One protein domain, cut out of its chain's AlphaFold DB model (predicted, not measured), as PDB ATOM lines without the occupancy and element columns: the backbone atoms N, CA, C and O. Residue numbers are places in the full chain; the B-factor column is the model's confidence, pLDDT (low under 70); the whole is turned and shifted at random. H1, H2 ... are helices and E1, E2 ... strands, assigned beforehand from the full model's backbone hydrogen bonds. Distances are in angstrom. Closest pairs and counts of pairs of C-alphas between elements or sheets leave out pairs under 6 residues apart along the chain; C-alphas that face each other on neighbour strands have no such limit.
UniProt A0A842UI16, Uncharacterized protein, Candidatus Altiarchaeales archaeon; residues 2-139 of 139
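What this domain is: This is residues 2 to 139 of the 139 residues of an uncharacterized protein of Candidatus Altiarchaeales archaeon (UniProt A0A842UI16). One very long helix, H1, makes a shaft whose first part, residues 2 to 36, sticks out free, while its last part packs on two small sheets that form a compact head around it. The printed part has 138 residues, in the order H1 E1 E2 E3 E4 E5 E6 E7, class mixed. One sheet, E1 E7 E6 E5, is mixed; the other, E2 E3 E4, is antiparallel. The whole is extended, a rod of 97 by 25 by 21 A with a radius of gyration of the C-alphas of 26.0 A.

Where its parts are: H1, residues 2 to 62, runs 89.5 A from C-alpha 2 at (173.447, 269.513, 273.074). E1 is 67 to 71, E2 83 to 86, E3 90 to 95 with 16.4 A, E4 100 to 105 with 16.0 A, E5 111 to 113, E6 125 to 130 with 16.4 A, and E7 133 to 138 with 16.6 A, ending at C-alpha 138 (174.939, 219.576, 197.860).

How they stand to each other: H1 is on each sheet, each time making two layers, a helix on one face of a sheet. It lies over E3 and E4, along the strands; the C-alphas of Ala 49 and Val 91, the closest of H1 and E3, are 5.6 A apart. It also lies over E7, along the strands, with the closest C-alphas, Val 59 and Trp 138, at 6.5 A. E2 E3 E4 is a meander, each strand the antiparallel neighbour of the one before; N 85 and O 92 are 2.8 A apart, N 91 and O 104 2.8 A. E7 is antiparallel to E1, N 70 to O 134 at 2.9 A, and to E6, N 135 to O 128 at 2.8 A. E5 is parallel to E6, N 112 to O 125 at 2.8 A. In H1 every O i to N i+4 pair is within hydrogen-bond range.

The domain as a whole: The C-alphas of Leu 2 and Ser 122, the two farthest apart, are 97.0 A apart. The printed part has no cut. The links E1 to E2 and E5 to E6 are long. Confidence is low in residues 108 to 125, among others.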
ATOM      1  N   LEU A   2     174.304 269.291 274.263       62.62
ATOM      2  CA  LEU A   2     173.447 269.513 273.074       62.62
ATOM      3  C   LEU A   2     174.138 269.390 271.693       62.62
ATOM      4  O   LEU A   2     173.542 268.880 270.755       62.62
ATOM      5  N   ARG A   3     175.410 269.801 271.555       69.69
ATOM      6  CA  ARG A   3     176.145 269.713 270.273       69.69
ATOM      7  C   ARG A   3     176.475 268.278 269.836       69.69
ATOM      8  O   ARG A   3     176.558 268.022 268.642       69.69
ATOM      9  N   GLY A   4     176.663 267.356 270.785       75.00
ATOM     10  CA  GLY A   4     176.976 265.955 270.483       75.00
ATOM     11  C   GLY A   4     175.758 265.191 269.969       75.00
ATOM     12  O   GLY A   4     175.872 264.420 269.028       75.00
ATOM     13  N   GLN A   5     174.580 265.476 270.528       83.31
ATOM     14  CA  GLN A   5     173.320 264.880 270.088       83.31
ATOM     15  C   GLN A   5     172.953 265.315 268.662       83.31
ATOM     16  O   GLN A   5     172.643 264.466 267.835       83.31
ATOM     17  N   ALA A   6     173.113 266.604 268.345       80.56
ATOM     18  CA  ALA A   6     172.885 267.121 266.994       80.56
ATOM     19  C   ALA A   6     173.838 266.505 265.948       80.56
ATOM     20  O   ALA A   6     173.433 266.238 264.821       80.56
ATOM     21  N   ALA A   7     175.100 266.249 266.316       83.94
ATOM     22  CA  ALA A   7     176.053 265.580 265.432       83.94
ATOM     23  C   ALA A   7     175.672 264.110 265.180       83.94
ATOM     24  O   ALA A   7     175.750 263.644 264.046       83.94
ATOM     25  N   VAL A   8     175.220 263.394 266.216       88.38
ATOM     26  CA  VAL A   8     174.761 262.000 266.091       88.38
ATOM     27  C   VAL A   8     173.496 261.904 265.234       88.38
ATOM     28  O   VAL A   8     173.420 261.020 264.384       88.38
ATOM     29  N   GLU A   9     172.546 262.829 265.390       87.38
ATOM     30  CA  GLU A   9     171.362 262.922 264.522       87.38
ATOM     31  C   GLU A   9     171.732 263.204 263.066       87.38
ATOM     32  O   GLU A   9     171.194 262.572 262.165       87.38
ATOM     33  N   TYR A  10     172.690 264.097 262.811       89.38
ATOM     34  CA  TYR A  10     173.133 264.362 261.441       89.38
ATOM     35  C   TYR A  10     173.794 263.144 260.793       89.38
ATOM     36  O   TYR A  10     173.526 262.837 259.630       89.38
ATOM     37  N   VAL A  11     174.648 262.436 261.539       91.94
ATOM     38  CA  VAL A  11     175.330 261.233 261.044       91.94
ATOM     39  C   VAL A  11     174.331 260.100 260.796       91.94
ATOM     40  O   VAL A  11     174.446 259.403 259.784       91.94
ATOM     41  N   SER A  12     173.328 259.925 261.661       89.88
ATOM     42  CA  SER A  12     172.293 258.907 261.454       89.88
ATOM     43  C   SER A  12     171.428 259.218 260.229       89.88
ATOM     44  O   SER A  12     171.182 258.323 259.422       89.88
ATOM     45  N   LEU A  13     171.062 260.484 260.015       93.25
ATOM     46  CA  LEU A  13     170.279 260.923 258.854       93.25
ATOM     47  C   LEU A  13     171.048 260.733 257.537       93.25
ATOM     48  O   LEU A  13     170.503 260.193 256.571       93.25
ATOM     49  N   LEU A  14     172.339 261.085 257.519       93.19
ATOM     50  CA  LEU A  14     173.244 260.808 256.395       93.19
ATOM     51  C   LEU A  14     173.372 259.309 256.107       93.19
ATOM     52  O   LEU A  14     173.338 258.904 254.946       93.19
ATOM     53  N   SER A  15     173.482 258.483 257.148       92.62
ATOM     54  CA  SER A  15     173.591 257.026 256.997       92.62
ATOM     55  C   SER A  15     172.327 256.437 256.370       92.62
ATOM     56  O   SER A  15     172.412 255.619 255.457       92.62
ATOM     57  N   VAL A  16     171.148 256.890 256.806       95.00
ATOM     58  CA  VAL A  16     169.866 256.458 256.232       95.00
ATOM     59  C   VAL A  16     169.754 256.877 254.765       95.00
ATOM     60  O   VAL A  16     169.403 256.052 253.924       95.00
ATOM     61  N   LEU A  17     170.107 258.123 254.434       95.62
ATOM     62  CA  LEU A  17     170.113 258.604 253.048       95.62
ATOM     63  C   LEU A  17     171.046 257.781 252.154       95.62
ATOM     64  O   LEU A  17     170.667 257.428 251.036       95.62
ATOM     65  N   LEU A  18     172.234 257.430 252.651       95.50
ATOM     66  CA  LEU A  18     173.186 256.601 251.918       95.50
ATOM     67  C   LEU A  18     172.633 255.192 251.662       95.50
ATOM     68  O   LEU A  18     172.754 254.679 250.552       95.50
ATOM     69  N   VAL A  19     171.996 254.576 252.663       95.81
ATOM     70  CA  VAL A  19     171.376 253.250 252.513       95.81
ATOM     71  C   VAL A  19     170.262 253.292 251.471       95.81
ATOM     72  O   VAL A  19     170.233 252.443 250.582       95.81
ATOM     73  N   VAL A  20     169.385 254.299 251.527       94.81
ATOM     74  CA  VAL A  20     168.324 254.477 250.526       94.81
ATOM     75  C   VAL A  20     168.929 254.636 249.132       94.81
ATOM     76  O   VAL A  20     168.524 253.935 248.205       94.81
ATOM     77  N   PHE A  21     169.945 255.488 248.983       95.81
ATOM     78  CA  PHE A  21     170.631 255.688 247.709       95.81
ATOM     79  C   PHE A  21     171.244 254.392 247.158       95.81
ATOM     80  O   PHE A  21     171.062 254.083 245.982       95.81
ATOM     81  N   LEU A  22     171.917 253.601 247.999       95.44
ATOM     82  CA  LEU A  22     172.516 252.327 247.591       95.44
ATOM     83  C   LEU A  22     171.467 251.307 247.144       95.44
ATOM     84  O   LEU A  22     171.683 250.612 246.152       95.44
ATOM     85  N   VAL A  23     170.325 251.237 247.834       94.25
ATOM     86  CA  VAL A  23     169.218 250.357 247.436       94.25
ATOM     87  C   VAL A  23     168.682 250.766 246.063       94.25
ATOM     88  O   VAL A  23     168.563 249.917 245.181       94.25
ATOM     89  N   PHE A  24     168.424 252.058 245.844       93.00
ATOM     90  CA  PHE A  24     167.975 252.555 244.538       93.00
ATOM     91  C   PHE A  24     168.999 252.294 243.430       93.00
ATOM     92  O   PHE A  24     168.635 251.809 242.359       93.00
ATOM     93  N   TYR A  25     170.278 252.557 243.694       93.19
ATOM     94  CA  TYR A  25     171.356 252.290 242.746       93.19
ATOM     95  C   TYR A  25     171.430 250.806 242.371       93.19
ATOM     96  O   TYR A  25     171.532 250.468 241.193       93.19
ATOM     97  N   PHE A  26     171.325 249.910 243.354       92.62
ATOM     98  CA  PHE A  26     171.363 248.471 243.117       92.62
ATOM     99  C   PHE A  26     170.180 247.988 242.266       92.62
ATOM    100  O   PHE A  26     170.369 247.177 241.359       92.62
ATOM    101  N   LEU A  27     168.977 248.518 242.506       89.31
ATOM    102  CA  LEU A  27     167.795 248.198 241.699       89.31
ATOM    103  C   LEU A  27     167.957 248.646 240.238       89.31
ATOM    104  O   LEU A  27     167.656 247.870 239.331       89.31
ATOM    105  N   LEU A  28     168.488 249.852 240.006       87.75
ATOM    106  CA  LEU A  28     168.765 250.362 238.655       87.75
ATOM    107  C   LEU A  28     169.883 249.576 237.954       87.75
ATOM    108  O   LEU A  28     169.792 249.266 236.767       87.75
ATOM    109  N   ALA A  29     170.939 249.205 238.677       85.12
ATOM    110  CA  ALA A  29     172.014 248.396 238.110       85.12
ATOM    111  C   ALA A  29     171.504 247.018 237.647       85.12
ATOM    112  O   ALA A  29     171.903 246.535 236.584       85.12
ATOM    113  N   GLN A  30     170.583 246.401 238.399       81.12
ATOM    114  CA  GLN A  30     169.983 245.124 238.006       81.12
ATOM    115  C   GLN A  30     169.118 245.220 236.746       81.12
ATOM    116  O   GLN A  30     169.135 244.281 235.944       81.12
ATOM    117  N   SER A  31     168.360 246.306 236.553       75.19
ATOM    118  CA  SER A  31     167.550 246.458 235.337       75.19
ATOM    119  C   SER A  31     168.440 246.560 234.099       75.19
ATOM    120  O   SER A  31     168.233 245.816 233.141       75.19
ATOM    121  N   HIS A  32     169.504 247.365 234.162       72.44
ATOM    122  CA  HIS A  32     170.434 247.522 233.042       72.44
ATOM    123  C   HIS A  32     171.214 246.244 232.709       72.44
ATOM    124  O   HIS A  32     171.464 245.963 231.539       72.44
ATOM    125  N   GLN A  33     171.575 245.428 233.705       74.25
ATOM    126  CA  GLN A  33     172.241 244.147 233.441       74.25
ATOM    127  C   GLN A  33     171.343 243.151 232.702       74.25
ATOM    128  O   GLN A  33     171.828 242.402 231.849       74.25
ATOM    129  N   LYS A  34     170.041 243.131 233.012       72.12
ATOM    130  CA  LYS A  34     169.081 242.266 232.314       72.12
ATOM    131  C   LYS A  34     168.914 242.686 230.858       72.12
ATOM    132  O   LYS A  34     168.967 241.823 229.990       72.12
ATOM    133  N   GLU A  35     168.775 243.984 230.604       73.56
ATOM    134  CA  GLU A  35     168.668 244.540 229.248       73.56
ATOM    135  C   GLU A  35     169.923 244.239 228.421       73.56
ATOM    136  O   GLU A  35     169.832 243.626 227.360       73.56
ATOM    137  N   ALA A  36     171.110 244.531 228.961       76.31
ATOM    138  CA  ALA A  36     172.370 244.256 228.270       76.31
ATOM    139  C   ALA A  36     172.561 242.758 227.966       76.31
ATOM    140  O   ALA A  36     173.067 242.389 226.907       76.31
ATOM    141  N   SER A  37     172.135 241.876 228.876       76.88
ATOM    142  CA  SER A  37     172.201 240.426 228.649       76.88
ATOM    143  C   SER A  37     171.269 239.984 227.520       76.88
ATOM    144  O   SER A  37     171.651 239.146 226.706       76.88
ATOM    145  N   GLN A  38     170.071 240.568 227.436       79.25
ATOM    146  CA  GLN A  38     169.119 240.282 226.363       79.25
ATOM    147  C   GLN A  38     169.644 240.733 224.999       79.25
ATOM    148  O   GLN A  38     169.538 239.977 224.033       79.25
ATOM    149  N   ASP A  39     170.276 241.903 224.919       82.19
ATOM    150  CA  ASP A  39     170.883 242.392 223.676       82.19
ATOM    151  C   ASP A  39     172.013 241.472 223.189       82.19
ATOM    152  O   ASP A  39     172.130 241.181 221.996       82.19
ATOM    153  N   ILE A  40     172.810 240.933 224.115       85.19
ATOM    154  CA  ILE A  40     173.847 239.946 223.786       85.19
ATOM    155  C   ILE A  40     173.221 238.661 223.227       85.19
ATOM    156  O   ILE A  40     173.748 238.087 222.267       85.19
ATOM    157  N   TRP A  41     172.098 238.201 223.790       83.75
ATOM    158  CA  TRP A  41     171.383 237.025 223.281       83.75
ATOM    159  C   TRP A  41     170.838 237.261 221.878       83.75
ATOM    160  O   TRP A  41     170.990 236.391 221.025       83.75
ATOM    161  N   VAL A  42     170.269 238.441 221.628       84.62
ATOM    162  CA  VAL A  42     169.771 238.865 220.312       84.62
ATOM    163  C   VAL A  42     170.886 238.822 219.272       84.62
ATOM    164  O   VAL A  42     170.731 238.208 218.216       84.62
ATOM    165  N   LEU A  43     172.025 239.449 219.573       88.06
ATOM    166  CA  LEU A  43     173.160 239.506 218.653       88.06
ATOM    167  C   LEU A  43     173.728 238.113 218.372       88.06
ATOM    168  O   LEU A  43     174.004 237.793 217.219       88.06
ATOM    169  N   SER A  44     173.832 237.275 219.405       87.69
ATOM    170  CA  SER A  44     174.342 235.905 219.278       87.69
ATOM    171  C   SER A  44     173.387 235.002 218.491       87.69
ATOM    172  O   SER A  44     173.812 234.239 217.630       87.69
ATOM    173  N   ALA A  45     172.079 235.087 218.748       85.31
ATOM    174  CA  ALA A  45     171.082 234.316 218.008       85.31
ATOM    175  C   ALA A  45     171.053 234.723 216.528       85.31
ATOM    176  O   ALA A  45     171.014 233.867 215.643       85.31
ATOM    177  N   ARG A  46     171.151 236.029 216.253       89.19
ATOM    178  CA  ARG A  46     171.234 236.557 214.891       89.19
ATOM    179  C   ARG A  46     172.519 236.135 214.179       89.19
ATOM    180  O   ARG A  46     172.449 235.787 213.004       89.19
ATOM    181  N   SER A  47     173.667 236.151 214.859       89.81
ATOM    182  CA  SER A  47     174.930 235.718 214.252       89.81
ATOM    183  C   SER A  47     174.892 234.237 213.886       89.81
ATOM    184  O   SER A  47     175.343 233.886 212.806       89.81
ATOM    185  N   ILE A  48     174.286 233.393 214.729       87.44
ATOM    186  CA  ILE A  48     174.090 231.966 214.432       87.44
ATOM    187  C   ILE A  48     173.192 231.783 213.202       87.44
ATOM    188  O   ILE A  48     173.549 231.031 212.300       87.44
ATOM    189  N   ALA A  49     172.052 232.482 213.135       86.06
ATOM    190  CA  ALA A  49     171.145 232.395 211.985       86.06
ATOM    191  C   ALA A  49     171.852 232.777 210.673       86.06
ATOM    192  O   ALA A  49     171.723 232.081 209.666       86.06
ATOM    193  N   MET A  50     172.629 233.863 210.714       89.88
ATOM    194  CA  MET A  50     173.400 234.369 209.582       89.88
ATOM    195  C   MET A  50     174.516 233.405 209.175       89.88
ATOM    196  O   MET A  50     174.619 233.071 208.004       89.88
ATOM    197  N   GLU A  51     175.308 232.898 210.120       88.88
ATOM    198  CA  GLU A  51     176.420 231.985 209.827       88.88
ATOM    199  C   GLU A  51     175.934 230.669 209.201       88.88
ATOM    200  O   GLU A  51     176.519 230.176 208.231       88.88
ATOM    201  N   VAL A  52     174.831 230.114 209.718       86.12
ATOM    202  CA  VAL A  52     174.206 228.915 209.146       86.12
ATOM    203  C   VAL A  52     173.670 229.216 207.745       86.12
ATOM    204  O   VAL A  52     173.975 228.476 206.811       86.12
ATOM    205  N   GLY A  53     172.933 230.317 207.575       85.94
ATOM    206  CA  GLY A  53     172.370 230.713 206.284       85.94
ATOM    207  C   GLY A  53     173.427 231.002 205.216       85.94
ATOM    208  O   GLY A  53     173.337 230.484 204.109       85.94
ATOM    209  N   GLU A  54     174.479 231.748 205.552       89.81
ATOM    210  CA  GLU A  54     175.601 232.028 204.649       89.81
ATOM    211  C   GLU A  54     176.375 230.762 204.274       89.81
ATOM    212  O   GLU A  54     176.893 230.645 203.165       89.81
ATOM    213  N   THR A  55     176.486 229.795 205.184       87.44
ATOM    214  CA  THR A  55     177.125 228.511 204.869       87.44
ATOM    215  C   THR A  55     176.270 227.702 203.899       87.44
ATOM    216  O   THR A  55     176.810 227.142 202.946       87.44
ATOM    217  N   ILE A  56     174.948 227.712 204.077       84.81
ATOM    218  CA  ILE A  56     174.005 227.107 203.130       84.81
ATOM    219  C   ILE A  56     174.121 227.771 201.753       84.81
ATOM    220  O   ILE A  56     174.313 227.074 200.755       84.81
ATOM    221  N   ASP A  57     174.104 229.103 201.695       86.56
ATOM    222  CA  ASP A  57     174.242 229.843 200.439       86.56
ATOM    223  C   ASP A  57     175.604 229.573 199.768       86.56
ATOM    224  O   ASP A  57     175.672 229.382 198.554       86.56
ATOM    225  N   ARG A  58     176.697 229.467 200.537       87.19
ATOM    226  CA  ARG A  58     178.026 229.117 200.002       87.19
ATOM    227  C   ARG A  58     178.074 227.715 199.408       87.19
ATOM    228  O   ARG A  58     178.672 227.543 198.348       87.19
ATOM    229  N   VAL A  59     177.473 226.722 200.067       85.19
ATOM    230  CA  VAL A  59     177.404 225.358 199.520       85.19
ATOM    231  C   VAL A  59     176.555 225.337 198.251       85.19
ATOM    232  O   VAL A  59     176.978 224.745 197.260       85.19
ATOM    233  N   HIS A  60     175.428 226.053 198.239       81.69
ATOM    234  CA  HIS A  60     174.579 226.187 197.057       81.69
ATOM    235  C   HIS A  60     175.318 226.818 195.864       81.69
ATOM    236  O   HIS A  60     175.263 226.285 194.760       81.69
ATOM    237  N   VAL A  61     176.051 227.917 196.083       86.12
ATOM    238  CA  VAL A  61     176.826 228.596 195.027       86.12
ATOM    239  C   VAL A  61     178.003 227.745 194.538       86.12
ATOM    240  O   VAL A  61     178.351 227.805 193.361       86.12
ATOM    241  N   ALA A  62     178.626 226.962 195.422       86.06
ATOM    242  CA  ALA A  62     179.734 226.079 195.062       86.06
ATOM    243  C   ALA A  62     179.293 224.867 194.219       86.06
ATOM    244  O   ALA A  62     180.087 224.385 193.410       86.06
ATOM    245  N   GLY A  63     178.048 224.408 194.378       76.81
ATOM    246  CA  GLY A  63     177.453 223.330 193.587       76.81
ATOM    247  C   GLY A  63     177.918 221.921 193.976       76.81
ATOM    248  O   GLY A  63     178.353 221.669 195.104       76.81
ATOM    249  N   ASP A  64     177.789 220.992 193.027       77.25
ATOM    250  CA  ASP A  64     177.956 219.548 193.224       77.25
ATOM    251  C   ASP A  64     179.284 219.153 193.881       77.25
ATOM    252  O   ASP A  64     180.371 219.562 193.471       77.25
ATOM    253  N   GLY A  65     179.192 218.305 194.911       74.12
ATOM    254  CA  GLY A  65     180.349 217.804 195.660       74.12
ATOM    255  C   GLY A  65     180.876 218.762 196.732       74.12
ATOM    256  O   GLY A  65     181.789 218.391 197.474       74.12
ATOM    257  N   SER A  66     180.298 219.961 196.863       82.69
ATOM    258  CA  SER A  66     180.608 220.878 197.957       82.69
ATOM    259  C   SER A  66     180.007 220.393 199.278       82.69
ATOM    260  O   SER A  66     178.833 220.023 199.364       82.69
ATOM    261  N   ASN A  67     180.829 220.416 200.325       83.38
ATOM    262  CA  ASN A  67     180.437 220.088 201.688       83.38
ATOM    263  C   ASN A  67     181.071 221.097 202.645       83.38
ATOM    264  O   ASN A  67     182.284 221.327 202.603       83.38
ATOM    265  N   GLN A  68     180.255 221.685 203.512       87.44
ATOM    266  CA  GLN A  68     180.726 222.512 204.615       87.44
ATOM    267  C   GLN A  68     179.994 222.155 205.902       87.44
ATOM    268  O   GLN A  68     178.866 221.669 205.907       87.44
ATOM    269  N   SER A  69     180.658 222.428 207.018       84.56
ATOM    270  CA  SER A  69     180.098 222.233 208.346       84.56
ATOM    271  C   SER A  69     180.216 223.510 209.156       84.56
ATOM    272  O   SER A  69     181.285 224.123 209.177       84.56
ATOM    273  N   VAL A  70     179.158 223.855 209.881       85.00
ATOM    274  CA  VAL A  70     179.144 224.950 210.855       85.00
ATOM    275  C   VAL A  70     178.913 224.371 212.246       85.00
ATOM    276  O   VAL A  70     178.028 223.542 212.452       85.00
ATOM    277  N   THR A  71     179.741 224.766 213.212       82.25
ATOM    278  CA  THR A  71     179.588 224.329 214.606       82.25
ATOM    279  C   THR A  71     178.938 225.441 215.401       82.25
ATOM    280  O   THR A  71     179.515 226.514 215.546       82.25
ATOM    281  N   ILE A  72     177.754 225.169 215.940       83.44
ATOM    282  CA  ILE A  72     176.994 226.138 216.727       83.44
ATOM    283  C   ILE A  72     177.154 225.846 218.228       83.44
ATOM    284  O   ILE A  72     177.262 224.684 218.640       83.44
ATOM    285  N   PRO A  73     177.200 226.875 219.093       82.12
ATOM    286  CA  PRO A  73     177.393 226.670 220.526       82.12
ATOM    287  C   PRO A  73     176.185 225.950 221.129       82.12
ATOM    288  O   PRO A  73     175.056 226.246 220.782       82.12
ATOM    289  N   ARG A  74     176.353 225.047 222.100       80.31
ATOM    290  CA  ARG A  74     175.189 224.350 222.705       80.31
ATOM    291  C   ARG A  74     174.216 225.280 223.445       80.31
ATOM    292  O   ARG A  74     173.074 224.901 223.683       80.31
ATOM    293  N   ARG A  75     174.681 226.460 223.870       79.75
ATOM    294  CA  ARG A  75     173.915 227.479 224.602       79.75
ATOM    295  C   ARG A  75     174.365 228.874 224.185       79.75
ATOM    296  O   ARG A  75     175.532 229.063 223.850       79.75
ATOM    297  N   LEU A  76     173.459 229.842 224.269       83.00
ATOM    298  CA  LEU A  76     173.789 231.260 224.134       83.00
ATOM    299  C   LEU A  76     174.553 231.763 225.378       83.00
ATOM    300  O   LEU A  76     174.531 231.099 226.427       83.00
ATOM    301  N   PRO A  77     175.213 232.937 225.300       80.81
ATOM    302  CA  PRO A  77     175.840 233.569 226.459       80.81
ATOM    303  C   PRO A  77     174.886 233.634 227.658       80.81
ATOM    304  O   PRO A  77     173.690 233.839 227.499       80.81
ATOM    305  N   GLY A  78     175.382 233.411 228.875       77.88
ATOM    306  CA  GLY A  78     174.515 233.308 230.059       77.88
ATOM    307  C   GLY A  78     173.775 231.969 230.197       77.88
ATOM    308  O   GLY A  78     172.939 231.825 231.082       77.88
ATOM    309  N   GLY A  79     174.097 230.971 229.365       78.06
ATOM    310  CA  GLY A  79     173.600 229.601 229.514       78.06
ATOM    311  C   GLY A  79     172.164 229.397 229.029       78.06
ATOM    312  O   GLY A  79     171.517 228.435 229.443       78.06
ATOM    313  N   VAL A  80     171.673 230.283 228.165       81.19
ATOM    314  CA  VAL A  80     170.303 230.237 227.649       81.19
ATOM    315  C   VAL A  80     170.181 229.176 226.557       81.19
ATOM    316  O   VAL A  80     171.012 229.092 225.650       81.19
ATOM    317  N   ASN A  81     169.136 228.353 226.656       83.12
ATOM    318  CA  ASN A  81     168.800 227.375 225.627       83.12
ATOM    319  C   ASN A  81     168.144 228.075 224.435       83.12
ATOM    320  O   ASN A  81     167.400 229.042 224.602       83.12
ATOM    321  N   TYR A  82     168.395 227.554 223.244       83.25
ATOM    322  CA  TYR A  82     167.830 228.059 222.005       83.25
ATOM    323  C   TYR A  82     167.619 226.900 221.030       83.25
ATOM    324  O   TYR A  82     168.209 225.829 221.199       83.25
ATOM    325  N   SER A  83     166.784 227.130 220.024       82.62
ATOM    326  CA  SER A  83     166.492 226.172 218.959       82.62
ATOM    327  C   SER A  83     166.827 226.792 217.611       82.62
ATOM    328  O   SER A  83     166.579 227.980 217.407       82.62
ATOM    329  N   VAL A  84     167.367 225.993 216.693       82.25
ATOM    330  CA  VAL A  84     167.626 226.396 215.305       82.25
ATOM    331  C   VAL A  84     166.739 225.563 214.397       82.25
ATOM    332  O   VAL A  84     166.762 224.337 214.469       82.25
ATOM    333  N   TYR A  85     165.983 226.231 213.541       81.94
ATOM    334  CA  TYR A  85     165.120 225.632 212.537       81.94
ATOM    335  C   TYR A  85     165.622 226.060 211.165       81.94
ATOM    336  O   TYR A  85     165.810 227.248 210.908       81.94
ATOM    337  N   VAL A  86     165.856 225.095 210.284       81.69
ATOM    338  CA  VAL A  86     166.263 225.356 208.903       81.69
ATOM    339  C   VAL A  86     165.082 225.012 208.009       81.69
ATOM    340  O   VAL A  86     164.666 223.858 207.938       81.69
ATOM    341  N   TYR A  87     164.526 226.027 207.361       79.06
ATOM    342  CA  TYR A  87     163.465 225.897 206.370       79.06
ATOM    343  C   TYR A  87     164.052 226.021 204.965       79.06
ATOM    344  O   TYR A  87     165.187 226.443 204.792       79.06
ATOM    345  N   SER A  88     163.251 225.732 203.943       70.88
ATOM    346  CA  SER A  88     163.667 225.801 202.535       70.88
ATOM    347  C   SER A  88     164.218 227.157 202.078       70.88
ATOM    348  O   SER A  88     164.969 227.200 201.115       70.88
ATOM    349  N   HIS A  89     163.840 228.252 202.744       76.62
ATOM    350  CA  HIS A  89     164.138 229.631 202.335       76.62
ATOM    351  C   HIS A  89     164.632 230.525 203.487       76.62
ATOM    352  O   HIS A  89     164.894 231.713 203.292       76.62
ATOM    353  N   MET A  90     164.719 229.996 204.709       79.44
ATOM    354  CA  MET A  90     165.166 230.764 205.870       79.44
ATOM    355  C   MET A  90     165.718 229.880 206.988       79.44
ATOM    356  O   MET A  90     165.304 228.734 207.153       79.44
ATOM    357  N   VAL A  91     166.611 230.448 207.790       83.06
ATOM    358  CA  VAL A  91     167.051 229.897 209.073       83.06
ATOM    359  C   VAL A  91     166.407 230.713 210.182       83.06
ATOM    360  O   VAL A  91     166.475 231.940 210.168       83.06
ATOM    361  N   LEU A  92     165.795 230.036 211.145       83.56
ATOM    362  CA  LEU A  92     165.125 230.649 212.282       83.56
ATOM    363  C   LEU A  92     165.777 230.181 213.577       83.56
ATOM    364  O   LEU A  92     165.889 228.985 213.837       83.56
ATOM    365  N   VAL A  93     166.181 231.128 214.414       83.81
ATOM    366  CA  VAL A  93     166.716 230.863 215.749       83.81
ATOM    367  C   VAL A  93     165.716 231.355 216.786       83.81
ATOM    368  O   VAL A  93     165.446 232.550 216.876       83.81
ATOM    369  N   SER A  94     165.156 230.437 217.572       84.88
ATOM    370  CA  SER A  94     164.165 230.742 218.607       84.88
ATOM    371  C   SER A  94     164.790 230.672 219.997       84.88
ATOM    372  O   SER A  94     165.471 229.701 220.342       84.88
ATOM    373  N   VAL A  95     164.550 231.706 220.806       83.12
ATOM    374  CA  VAL A  95     165.007 231.784 222.200       83.12
ATOM    375  C   VAL A  95     163.771 231.791 223.113       83.12
ATOM    376  O   VAL A  95     163.144 232.843 223.273       83.12
ATOM    377  N   PRO A  96     163.408 230.653 223.750       73.31
ATOM    378  CA  PRO A  96     162.145 230.509 224.486       73.31
ATOM    379  C   PRO A  96     161.944 231.543 225.599       73.31
ATOM    380  O   PRO A  96     160.828 231.982 225.848       73.31
ATOM    381  N   GLY A  97     163.030 231.961 226.255       67.12
ATOM    382  CA  GLY A  97     162.984 232.956 227.331       67.12
ATOM    383  C   GLY A  97     162.765 234.400 226.866       67.12
ATOM    384  O   GLY A  97     162.537 235.265 227.705       67.12
ATOM    385  N   TYR A  98     162.850 234.672 225.560       68.88
ATOM    386  CA  TYR A  98     162.757 236.021 224.994       68.88
ATOM    387  C   TYR A  98     161.517 236.216 224.107       68.88
ATOM    388  O   TYR A  98     161.115 237.350 223.856       68.88
ATOM    389  N   GLY A  99     160.888 235.127 223.645       63.91
ATOM    390  CA  GLY A  99     159.658 235.180 222.844       63.91
ATOM    391  C   GLY A  99     159.830 235.836 221.471       63.91
ATOM    392  O   GLY A  99     158.838 236.208 220.849       63.91
ATOM    393  N   ARG A 100     161.075 236.005 221.005       70.00
ATOM    394  CA  ARG A 100     161.383 236.453 219.646       70.00
ATOM    395  C   ARG A 100     162.110 235.366 218.878       70.00
ATOM    396  O   ARG A 100     162.941 234.642 219.428       70.00
ATOM    397  N   GLU A 101     161.794 235.322 217.597       77.69
ATOM    398  CA  GLU A 101     162.423 234.470 216.604       77.69
ATOM    399  C   GLU A 101     163.334 235.342 215.742       77.69
ATOM    400  O   GLU A 101     162.980 236.465 215.370       77.69
ATOM    401  N   PHE A 102     164.549 234.862 215.496       81.06
ATOM    402  CA  PHE A 102     165.544 235.564 214.698       81.06
ATOM    403  C   PHE A 102     165.685 234.858 213.365       81.06
ATOM    404  O   PHE A 102     166.167 233.730 213.300       81.06
ATOM    405  N   GLU A 103     165.250 235.539 212.315       80.94
ATOM    406  CA  GLU A 103     165.190 234.988 210.971       80.94
ATOM    407  C   GLU A 103     166.344 235.504 210.114       80.94
ATOM    408  O   GLU A 103     166.659 236.699 210.099       80.94
ATOM    409  N   TRP A 104     166.935 234.598 209.345       80.12
ATOM    410  CA  TRP A 104     167.813 234.910 208.233       80.12
ATOM    411  C   TRP A 104     167.237 234.302 206.959       80.12
ATOM    412  O   TRP A 104     167.025 233.093 206.889       80.12
ATOM    413  N   LYS A 105     166.983 235.131 205.946       79.94
ATOM    414  CA  LYS A 105     166.499 234.661 204.644       79.94
ATOM    415  C   LYS A 105     167.677 234.164 203.821       79.94
ATOM    416  O   LYS A 105     168.633 234.905 203.620       79.94
ATOM    417  N   MET A 106     167.579 232.928 203.354       77.69
ATOM    418  CA  MET A 106     168.578 232.319 202.480       77.69
ATOM    419  C   MET A 106     168.290 232.693 201.028       77.69
ATOM    420  O   MET A 106     167.146 232.995 200.671       77.69
ATOM    421  N   GLN A 107     169.322 232.690 200.190       75.19
ATOM    422  CA  GLN A 107     169.156 232.920 198.754       75.19
ATOM    423  C   GLN A 107     168.655 231.664 198.034       75.19
ATOM    424  O   GLN A 107     167.974 231.769 197.014       75.19
ATOM    425  N   THR A 108     168.958 230.483 198.579       68.25
ATOM    426  CA  THR A 108     168.471 229.202 198.057       68.25
ATOM    427  C   THR A 108     167.029 228.899 198.484       68.25
ATOM    428  O   THR A 108     166.593 229.284 199.570       68.25
ATOM    429  N   SER A 109     166.279 228.212 197.616       60.75
ATOM    430  CA  SER A 109     164.876 227.824 197.826       60.75
ATOM    431  C   SER A 109     164.664 226.310 197.977       60.75
ATOM    432  O   SER A 109     163.529 225.867 198.162       60.75
ATOM    433  N   GLN A 110     165.736 225.510 197.902       61.78
ATOM    434  CA  GLN A 110     165.678 224.045 197.892       61.78
ATOM    435  C   GLN A 110     166.619 223.447 198.943       61.78
ATOM    436  O   GLN A 110     167.709 222.966 198.636       61.78
ATOM    437  N   VAL A 111     166.168 223.485 200.199       59.00
ATOM    438  CA  VAL A 111     166.852 222.862 201.338       59.00
ATOM    439  C   VAL A 111     166.002 221.718 201.882       59.00
ATOM    440  O   VAL A 111     164.885 221.944 202.350       59.00
ATOM    441  N   ASN A 112     166.547 220.504 201.843       63.75
ATOM    442  CA  ASN A 112     165.978 219.308 202.450       63.75
ATOM    443  C   ASN A 112     166.637 219.087 203.823       63.75
ATOM    444  O   ASN A 112     167.822 218.766 203.928       63.75
ATOM    445  N   GLY A 113     165.871 219.295 204.896       55.22
ATOM    446  CA  GLY A 113     166.306 219.043 206.272       55.22
ATOM    447  C   GLY A 113     165.786 217.700 206.779       55.22
ATOM    448  O   GLY A 113     164.587 217.440 206.702       55.22
ATOM    449  N   SER A 114     166.665 216.858 207.326       55.56
ATOM    450  CA  SER A 114     166.264 215.645 208.053       55.56
ATOM    451  C   SER A 114     167.015 215.548 209.380       55.56
ATOM    452  O   SER A 114     168.233 215.714 209.432       55.56
ATOM    453  N   GLU A 115     166.286 215.243 210.456       47.00
ATOM    454  CA  GLU A 115     166.871 214.936 211.768       47.00
ATOM    455  C   GLU A 115     167.551 213.557 211.793       47.00
ATOM    456  O   GLU A 115     168.410 213.326 212.639       47.00
ATOM    457  N   ASN A 116     167.209 212.648 210.870       39.62
ATOM    458  CA  ASN A 116     167.702 211.272 210.847       39.62
ATOM    459  C   ASN A 116     167.834 210.751 209.401       39.62
ATOM    460  O   ASN A 116     166.832 210.479 208.751       39.62
ATOM    461  N   GLY A 117     169.069 210.589 208.915       39.25
ATOM    462  CA  GLY A 117     169.469 209.648 207.851       39.25
ATOM    463  C   GLY A 117     168.594 209.503 206.587       39.25
ATOM    464  O   GLY A 117     167.677 208.698 206.547       39.25
ATOM    465  N   PHE A 118     168.994 210.228 205.539       48.12
ATOM    466  CA  PHE A 118     168.923 210.001 204.079       48.12
ATOM    467  C   PHE A 118     167.903 209.042 203.406       48.12
ATOM    468  O   PHE A 118     168.037 207.820 203.450       48.12
ATOM    469  N   GLN A 119     167.083 209.625 202.517       39.25
ATOM    470  CA  GLN A 119     167.041 209.271 201.085       39.25
ATOM    471  C   GLN A 119     167.441 210.524 200.286       39.25
ATOM    472  O   GLN A 119     166.987 211.617 200.612       39.25
ATOM    473  N   VAL A 120     168.344 210.383 199.312       49.06
ATOM    474  CA  VAL A 120     168.961 211.509 198.593       49.06
ATOM    475  C   VAL A 120     168.348 211.639 197.202       49.06
ATOM    476  O   VAL A 120     168.467 210.713 196.401       49.06
ATOM    477  N   GLU A 121     167.746 212.788 196.903       51.44
ATOM    478  CA  GLU A 121     167.410 213.191 195.534       51.44
ATOM    479  C   GLU A 121     168.495 214.140 195.003       51.44
ATOM    480  O   GLU A 121     168.868 215.097 195.685       51.44
ATOM    481  N   SER A 122     169.015 213.863 193.802       53.84
ATOM    482  CA  SER A 122     170.000 214.720 193.130       53.84
ATOM    483  C   SER A 122     169.417 216.094 192.789       53.84
ATOM    484  O   SER A 122     168.285 216.194 192.314       53.84
ATOM    485  N   GLY A 123     170.218 217.139 192.982       57.28
ATOM    486  CA  GLY A 123     169.848 218.545 192.832       57.28
ATOM    487  C   GLY A 123     169.305 219.199 194.107       57.28
ATOM    488  O   GLY A 123     168.577 220.184 193.996       57.28
ATOM    489  N   SER A 124     169.604 218.670 195.302       59.78
ATOM    490  CA  SER A 124     169.077 219.209 196.567       59.78
ATOM    491  C   SER A 124     170.153 219.449 197.631       59.78
ATOM    492  O   SER A 124     171.130 218.706 197.753       59.78
ATOM    493  N   LEU A 125     169.970 220.512 198.426       64.62
ATOM    494  CA  LEU A 125     170.854 220.835 199.545       64.62
ATOM    495  C   LEU A 125     170.391 220.090 200.798       64.62
ATOM    496  O   LEU A 125     169.302 220.341 201.313       64.62
ATOM    497  N   ASN A 126     171.230 219.188 201.296       71.12
ATOM    498  CA  ASN A 126     170.960 218.383 202.481       71.12
ATOM    499  C   ASN A 126     171.546 219.043 203.726       71.12
ATOM    500  O   ASN A 126     172.734 219.379 203.752       71.12
ATOM    501  N   VAL A 127     170.726 219.179 204.770       73.12
ATOM    502  CA  VAL A 127     171.136 219.716 206.075       73.12
ATOM    503  C   VAL A 127     170.824 218.707 207.168       73.12
ATOM    504  O   VAL A 127     169.677 218.282 207.317       73.12
ATOM    505  N   PHE A 128     171.833 218.351 207.964       78.25
ATOM    506  CA  PHE A 128     171.658 217.486 209.130       78.25
ATOM    507  C   PHE A 128     172.489 217.966 210.321       78.25
ATOM    508  O   PHE A 128     173.561 218.549 210.166       78.25
ATOM    509  N   ASN A 129     171.989 217.716 211.529       71.19
ATOM    510  CA  ASN A 129     172.669 218.065 212.771       71.19
ATOM    511  C   ASN A 129     173.274 216.812 213.400       71.19
ATOM    512  O   ASN A 129     172.573 215.840 213.672       71.19
ATOM    513  N   TRP A 130     174.568 216.864 213.692       75.25
ATOM    514  CA  TRP A 130     175.246 215.871 214.506       75.25
ATOM    515  C   TRP A 130     175.919 216.569 215.686       75.25
ATOM    516  O   TRP A 130     176.940 217.239 215.544       75.25
ATOM    517  N   ASN A 131     175.372 216.365 216.889       73.25
ATOM    518  CA  ASN A 131     175.958 216.821 218.158       73.25
ATOM    519  C   ASN A 131     176.279 218.336 218.218       73.25
ATOM    520  O   ASN A 131     177.229 218.742 218.891       73.25
ATOM    521  N   GLY A 132     175.485 219.177 217.546       60.44
ATOM    522  CA  GLY A 132     175.692 220.632 217.497       60.44
ATOM    523  C   GLY A 132     176.560 221.114 216.332       60.44
ATOM    524  O   GLY A 132     176.765 222.317 216.185       60.44
ATOM    525  N   THR A 133     177.033 220.206 215.482       71.06
ATOM    526  CA  THR A 133     177.608 220.542 214.177       71.06
ATOM    527  C   THR A 133     176.550 220.310 213.107       71.06
ATOM    528  O   THR A 133     176.003 219.215 212.988       71.06
ATOM    529  N   ILE A 134     176.247 221.353 212.340       76.06
ATOM    530  CA  ILE A 134     175.345 221.282 211.194       76.06
ATOM    531  C   ILE A 134     176.201 221.003 209.962       76.06
ATOM    532  O   ILE A 134     177.108 221.772 209.640       76.06
ATOM    533  N   TYR A 135     175.917 219.893 209.297       75.69
ATOM    534  CA  TYR A 135     176.553 219.477 208.056       75.69
ATOM    535  C   TYR A 135     175.656 219.843 206.885       75.69
ATOM    536  O   TYR A 135     174.447 219.600 206.928       75.69
ATOM    537  N   ILE A 136     176.262 220.435 205.862       77.94
ATOM    538  CA  ILE A 136     175.568 220.958 204.695       77.94
ATOM    539  C   ILE A 136     176.254 220.415 203.448       77.94
ATOM    540  O   ILE A 136     177.428 220.698 203.204       77.94
ATOM    541  N   GLN A 137     175.512 219.648 202.656       75.12
ATOM    542  CA  GLN A 137     176.030 218.995 201.460       75.12
ATOM    543  C   GLN A 137     175.090 219.212 200.277       75.12
ATOM    544  O   GLN A 137     173.887 218.979 200.392       75.12
ATOM    545  N   TRP A 138     175.653 219.597 199.134       68.75
ATOM    546  CA  TRP A 138     174.939 219.576 197.860       68.75
ATOM    547  C   TRP A 138     175.084 218.199 197.205       68.75
ATOM    548  O   TRP A 138     176.204 217.680 197.106       68.75
ATOM    549  N   VAL A 139     173.964 217.595 196.798       61.62
ATOM    550  CA  VAL A 139     173.929 216.286 196.119       61.62
ATOM    551  C   VAL A 139     173.101 216.352 194.854       61.62
ATOM    552  O   VAL A 139     172.120 217.122 194.860       61.62
TER     553      VAL A 139